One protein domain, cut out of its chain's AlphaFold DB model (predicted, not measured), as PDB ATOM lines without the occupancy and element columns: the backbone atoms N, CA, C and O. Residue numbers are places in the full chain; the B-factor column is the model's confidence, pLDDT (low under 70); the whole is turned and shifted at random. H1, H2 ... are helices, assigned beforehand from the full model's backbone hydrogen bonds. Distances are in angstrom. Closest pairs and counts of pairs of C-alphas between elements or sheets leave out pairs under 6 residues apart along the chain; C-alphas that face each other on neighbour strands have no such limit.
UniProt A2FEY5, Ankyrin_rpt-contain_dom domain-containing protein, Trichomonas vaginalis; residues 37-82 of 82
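AT A GLANCE: This is residues 37 to 82 of the 82 residues of the protein "Ankyrin_rpt-contain_dom domain-containing protein" of Trichomonas vaginalis (UniProt A2FEY5). Two short helical hairpins, H1 with H2 and H3 with H4, stand side by side as a small group of four nearly aligned helices. H1 and H3 run the same way and make the closest packed side of the group, while H2 and H4, which run opposite to them, are wider apart, and the link of residues 57 to 62 crosses from the end of H2 to the start of H3. The printed part has 46 residues with four named helices in the order H1, H2, H3, H4 and no named strand, and its class is all helix. It is compact, with a radius of gyration of the C-alphas of 8.8 A, and rounded, spanning 24 by 18 by 17 A.

HOW THE PARTS SIT: H1, residues 37 to 44, and H2, residues 47 to 56, form a helical hairpin. They touch, with the C-alphas of Cys 41 and Phe 50 closest at 5.6 A, and run opposite ways at a shallow tilt of 16 degrees. H3, residues 63 to 72, touches H1 with 20 pairs of C-alphas within 8 A, the closest being those of Tyr 43 and Phe 68 at 4.4 A. H1 and H3 run the same way at a shallow tilt of 32 degrees, only just short of steep. H2 and H3 are apart. H4, residues 75 to 80, forms a second helical hairpin with H3. These two touch, the C-alphas of Ser 69 and Leu 78 being closest at 5.2 A, and run opposite ways at a shallow tilt of 13 degrees. H2 and H4 only just touch, with 3 pairs of C-alphas within 8 A, the closest being those of Phe 47 and Ile 77 at 6.1 A; they run the same way at a shallow tilt of 16 degrees. H1 and H4 are close but not clearly touching, with the C-alphas of Cys 42 and Ile 77 closest at 6.5 A. In H1, H2 and H4 every O i to N i+4 pair is within hydrogen-bond range; in H3, 5 of 6 are.

IN THESE COORDINATES: H1 begins at C-alpha 37, at (134.788, 118.141, 97.425), and is 10.5 A from first to last C-alpha. H2 is 13.9 A long and H3 14.4 A, the latter beginning at C-alpha 63, at (134.872, 132.053, 97.674). H4, 8.7 A long, ends at C-alpha 80, at (125.885, 128.849, 90.265).

THE WHOLE: The two C-alphas farthest apart, those of Lys 56 and Leu 71, are 24.6 A from each other. The printed part has no cut and ends at Arg 82, the chain's last residue. The links from H1 to H2 and from H3 to H4 are tight, and the link from H2 to H3, six residues, is short. The mean pLDDT of the printed part is 91.8, and no printed residue is under 70.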
ATOM      1  N   LEU A  37     135.184 118.796  98.671       92.62
ATOM      2  CA  LEU A  37     134.788 118.141  97.425       92.62
ATOM      3  C   LEU A  37     134.091 119.106  96.458       92.62
ATOM      4  O   LEU A  37     134.293 119.002  95.249       92.62
ATOM      5  N   LEU A  38     133.318 120.069  96.972       93.69
ATOM      6  CA  LEU A  38     132.632 121.065  96.148       93.69
ATOM      7  C   LEU A  38     133.629 121.989  95.435       93.69
ATOM      8  O   LEU A  38     133.527 122.181  94.225       93.69
ATOM      9  N   GLU A  39     134.627 122.500  96.159       94.56
ATOM     10  CA  GLU A  39     135.694 123.337  95.594       94.56
ATOM     11  C   GLU A  39     136.487 122.572  94.528       94.56
ATOM     12  O   GLU A  39     136.764 123.100  93.451       94.56
ATOM     13  N   LEU A  40     136.788 121.297  94.778       93.12
ATOM     14  CA  LEU A  40     137.453 120.445  93.794       93.12
ATOM     15  C   LEU A  40     136.581 120.197  92.556       93.12
ATOM     16  O   LEU A  40     137.104 120.192  91.442       93.12
ATOM     17  N   CYS A  41     135.261 120.052  92.706       93.12
ATOM     18  CA  CYS A  41     134.357 119.970  91.555       93.12
ATOM     19  C   CYS A  41     134.414 121.248  90.707       93.12
ATOM     20  O   CYS A  41     134.442 121.152  89.480       93.12
ATOM     21  N   CYS A  42     134.497 122.424  91.339       94.50
ATOM     22  CA  CYS A  42     134.689 123.688  90.630       94.50
ATOM     23  C   CYS A  42     136.026 123.721  89.882       94.50
ATOM     24  O   CYS A  42     136.052 124.113  88.719       94.50
ATOM     25  N   TYR A  43     137.109 123.255  90.515       94.56
ATOM     26  CA  TYR A  43     138.450 123.239  89.921       94.56
ATOM     27  C   TYR A  43     138.529 122.344  88.678       94.56
ATOM     28  O   TYR A  43     139.165 122.706  87.695       94.56
ATOM     29  N   HIS A  44     137.862 121.187  88.705       92.62
ATOM     30  CA  HIS A  44     137.855 120.226  87.594       92.62
ATOM     31  C   HIS A  44     136.707 120.425  86.596       92.62
ATOM     32  O   HIS A  44     136.589 119.652  85.649       92.62
ATOM     33  N   GLY A  45     135.828 121.410  86.804       91.94
ATOM     34  CA  GLY A  45     134.672 121.641  85.931       91.94
ATOM     35  C   GLY A  45     133.589 120.549  85.999       91.94
ATOM     36  O   GLY A  45     132.789 120.417  85.070       91.94
ATOM     37  N   ALA A  46     133.544 119.762  87.079       92.19
ATOM     38  CA  ALA A  46     132.656 118.608  87.244       92.19
ATOM     39  C   ALA A  46     131.241 119.017  87.706       92.19
ATOM     40  O   ALA A  46     130.895 118.887  88.883       92.19
ATOM     41  N   PHE A  47     130.417 119.510  86.776       92.00
ATOM     42  CA  PHE A  47     129.090 120.068  87.081       92.00
ATOM     43  C   PHE A  47     128.125 119.059  87.715       92.00
ATOM     44  O   PHE A  47     127.463 119.388  88.696       92.00
ATOM     45  N   ASP A  48     128.078 117.820  87.223       91.62
ATOM     46  CA  ASP A  48     127.160 116.810  87.766       91.62
ATOM     47  C   ASP A  48     127.463 116.487  89.238       91.62
ATOM     48  O   ASP A  48     126.554 116.417  90.069       91.62
ATOM     49  N   CYS A  49     128.747 116.360  89.589       91.25
ATOM     50  CA  CYS A  49     129.180 116.161  90.973       91.25
ATOM     51  C   CYS A  49     128.877 117.395  91.834       91.25
ATOM     52  O   CYS A  49     128.363 117.254  92.943       91.25
ATOM     53  N   PHE A  50     129.137 118.600  91.314       92.62
ATOM     54  CA  PHE A  50     128.807 119.862  91.982       92.62
ATOM     55  C   PHE A  50     127.308 119.952  92.305       92.62
ATOM     56  O   PHE A  50     126.921 120.219  93.444       92.62
ATOM     57  N   LYS A  51     126.453 119.660  91.321       92.88
ATOM     58  CA  LYS A  51     124.996 119.690  91.462       92.88
ATOM     59  C   LYS A  51     124.503 118.656  92.466       92.88
ATOM     60  O   LYS A  51     123.616 118.955  93.266       92.88
ATOM     61  N   LEU A  52     125.084 117.457  92.469       91.62
ATOM     62  CA  LEU A  52     124.768 116.436  93.464       91.62
ATOM     63  C   LEU A  52     125.116 116.916  94.876       91.62
ATOM     64  O   LEU A  52     124.276 116.825  95.768       91.62
ATOM     65  N   LEU A  53     126.314 117.476  95.067       91.81
ATOM     66  CA  LEU A  53     126.758 117.985  96.367       91.81
ATOM     67  C   LEU A  53     125.842 119.098  96.892       91.81
ATOM     68  O   LEU A  53     125.408 119.069  98.043       91.81
ATOM     69  N   ARG A  54     125.455 120.033  96.020       92.62
ATOM     70  CA  ARG A  54     124.535 121.127  96.361       92.62
ATOM     71  C   ARG A  54     123.126 120.653  96.687       92.62
ATOM     72  O   ARG A  54     122.529 121.148  97.634       92.62
ATOM     73  N   THR A  55     122.580 119.721  95.911       91.94
ATOM     74  CA  THR A  55     121.179 119.301  96.074       91.94
ATOM     75  C   THR A  55     120.990 118.289  97.198       91.94
ATOM     76  O   THR A  55     119.984 118.352  97.898       91.94
ATOM     77  N   LYS A  56     121.940 117.366  97.390       90.19
ATOM     78  CA  LYS A  56     121.813 116.271  98.359       90.19
ATOM     79  C   LYS A  56     122.373 116.619  99.733       90.19
ATOM     80  O   LYS A  56     121.737 116.302 100.732       90.19
ATOM     81  N   PHE A  57     123.526 117.282  99.773       89.38
ATOM     82  CA  PHE A  57     124.244 117.583 101.016       89.38
ATOM     83  C   PHE A  57     124.190 119.070 101.383       89.38
ATOM     84  O   PHE A  57     124.728 119.485 102.399       89.38
ATOM     85  N   SER A  58     123.533 119.907 100.570       89.50
ATOM     86  CA  SER A  58     123.443 121.358 100.804       89.50
ATOM     87  C   SER A  58     124.809 122.036 100.990       89.50
ATOM     88  O   SER A  58     124.903 123.073 101.649       89.50
ATOM     89  N   SER A  59     125.870 121.475 100.390       90.62
ATOM     90  CA  SER A  59     127.249 121.932 100.597       90.62
ATOM     91  C   SER A  59     127.395 123.422 100.291       90.62
ATOM     92  O   SER A  59     126.933 123.900  99.252       90.62
ATOM     93  N   HIS A  60     128.029 124.181 101.182       90.88
ATOM     94  CA  HIS A  60     128.117 125.637 101.069       90.88
ATOM     95  C   HIS A  60     129.081 126.075  99.952       90.88
ATOM     96  O   HIS A  60     130.208 125.589  99.871       90.88
ATOM     97  N   ILE A  61     128.671 127.038  99.119       93.25
ATOM     98  CA  ILE A  61     129.540 127.633  98.090       93.25
ATOM     99  C   ILE A  61     130.523 128.587  98.766       93.25
ATOM    100  O   ILE A  61     130.121 129.549  99.416       93.25
ATOM    101  N   THR A  62     131.820 128.326  98.636       93.19
ATOM    102  CA  THR A  62     132.868 129.183  99.200       93.19
ATOM    103  C   THR A  62     133.391 130.168  98.155       93.19
ATOM    104  O   THR A  62     133.165 130.021  96.953       93.19
ATOM    105  N   GLN A  63     134.161 131.163  98.595       91.75
ATOM    106  CA  GLN A  63     134.872 132.053  97.674       91.75
ATOM    107  C   GLN A  63     135.864 131.288  96.779       91.75
ATOM    108  O   GLN A  63     136.067 131.667  95.623       91.75
ATOM    109  N   SER A  64     136.445 130.190  97.276       92.94
ATOM    110  CA  SER A  64     137.313 129.318  96.481       92.94
ATOM    111  C   SER A  64     136.543 128.649  95.342       92.94
ATOM    112  O   SER A  64     137.097 128.524  94.256       92.94
ATOM    113  N   CYS A  65     135.264 128.282  95.533       94.44
ATOM    114  CA  CYS A  65     134.424 127.734  94.459       94.44
ATOM    115  C   CYS A  65     134.339 128.697  93.269       94.44
ATOM    116  O   CYS A  65     134.521 128.275  92.130       94.44
ATOM    117  N   LEU A  66     134.138 129.996  93.526       93.12
ATOM    118  CA  LEU A  66     134.116 131.008  92.471       93.12
ATOM    119  C   LEU A  66     135.469 131.077  91.752       93.12
ATOM    120  O   LEU A  66     135.511 130.957  90.531       93.12
ATOM    121  N   GLN A  67     136.576 131.200  92.489       92.62
ATOM    122  CA  GLN A  67     137.922 131.250  91.898       92.62
ATOM    123  C   GLN A  67     138.232 130.009  91.056       92.62
ATOM    124  O   GLN A  67     138.747 130.112  89.945       92.62
ATOM    125  N   PHE A  68     137.883 128.833  91.563       94.31
ATOM    126  CA  PHE A  68     138.114 127.566  90.890       94.31
ATOM    127  C   PHE A  68     137.177 127.337  89.715       94.31
ATOM    128  O   PHE A  68     137.614 126.750  88.734       94.31
ATOM    129  N   SER A  69     135.952 127.865  89.738       94.00
ATOM    130  CA  SER A  69     135.046 127.795  88.586       94.00
ATOM    131  C   SER A  69     135.620 128.498  87.350       94.00
ATOM    132  O   SER A  69     135.435 128.017  86.233       94.00
ATOM    133  N   PHE A  70     136.400 129.572  87.542       92.06
ATOM    134  CA  PHE A  70     137.149 130.204  86.453       92.06
ATOM    135  C   PHE A  70     138.243 129.286  85.892       92.06
ATOM    136  O   PHE A  70     138.442 129.265  84.679       92.06
ATOM    137  N   LEU A  71     138.934 128.519  86.745       91.19
ATOM    138  CA  LEU A  71     139.992 127.587  86.326       91.19
ATOM    139  C   LEU A  71     139.429 126.333  85.647       91.19
ATOM    140  O   LEU A  71     139.979 125.883  84.645       91.19
ATOM    141  N   GLY A  72     138.322 125.798  86.166       89.31
ATOM    142  CA  GLY A  72     137.649 124.625  85.616       89.31
ATOM    143  C   GLY A  72     136.943 124.890  84.286       89.31
ATOM    144  O   GLY A  72     136.556 123.945  83.605       89.31
ATOM    145  N   GLY A  73     136.768 126.160  83.902       89.88
ATOM    146  CA  GLY A  73     136.257 126.549  82.586       89.88
ATOM    147  C   GLY A  73     134.807 126.136  82.317       89.88
ATOM    148  O   GLY A  73     134.400 126.088  81.157       89.88
ATOM    149  N   ASN A  74     134.026 125.834  83.361       91.44
ATOM    150  CA  ASN A  74     132.631 125.427  83.227       91.44
ATOM    151  C   ASN A  74     131.687 126.612  83.534       91.44
ATOM    152  O   ASN A  74     131.562 127.006  84.700       91.44
ATOM    153  N   PRO A  75     130.999 127.182  82.522       90.44
ATOM    154  CA  PRO A  75     130.140 128.350  82.703       90.44
ATOM    155  C   PRO A  75     128.904 128.070  83.569       90.44
ATOM    156  O   PRO A  75     128.391 128.992  84.202       90.44
ATOM    157  N   GLU A  76     128.438 126.821  83.638       92.88
ATOM    158  CA  GLU A  76     127.296 126.432  84.474       92.88
ATOM    159  C   GLU A  76     127.674 126.515  85.957       92.88
ATOM    160  O   GLU A  76     126.961 127.129  86.747       92.88
ATOM    161  N   ILE A  77     128.855 126.001  86.325       92.25
ATOM    162  CA  ILE A  77     129.388 126.132  87.691       92.25
ATOM    163  C   ILE A  77     129.635 127.604  88.032       92.25
ATOM    164  O   ILE A  77     129.305 128.042  89.135       92.25
ATOM    165  N   LEU A  78     130.198 128.377  87.099       91.69
ATOM    166  CA  LEU A  78     130.453 129.804  87.304       91.69
ATOM    167  C   LEU A  78     129.159 130.577  87.592       91.69
ATOM    168  O   LEU A  78     129.152 131.453  88.454       91.69
ATOM    169  N   SER A  79     128.071 130.251  86.890       91.69
ATOM    170  CA  SER A  79     126.767 130.879  87.112       91.69
ATOM    171  C   SER A  79     126.169 130.529  88.474       91.69
ATOM    172  O   SER A  79     125.522 131.378  89.074       91.69
ATOM    173  N   GLU A  80     126.372 129.303  88.955       91.19
ATOM    174  CA  GLU A  80     125.885 128.849  90.265       91.19
ATOM    175  C   GLU A  80     126.704 129.419  91.433       91.19
ATOM    176  O   GLU A  80     126.185 129.583  92.534       91.19
ATOM    177  N   CYS A  81     127.990 129.712  91.216       89.44
ATOM    178  CA  CYS A  81     128.886 130.246  92.247       89.44
ATOM    179  C   CYS A  81     128.849 131.778  92.387       89.44
ATOM    180  O   CYS A  81     129.581 132.315  93.222       89.44
ATOM    181  N   ARG A  82     128.066 132.472  91.555       78.19
ATOM    182  CA  ARG A  82     127.949 133.935  91.532       78.19
ATOM    183  C   ARG A  82     126.840 134.433  92.452       78.19
ATOM    184  O   ARG A  82     127.089 135.469  93.106       78.19
TER     185      ARG A  82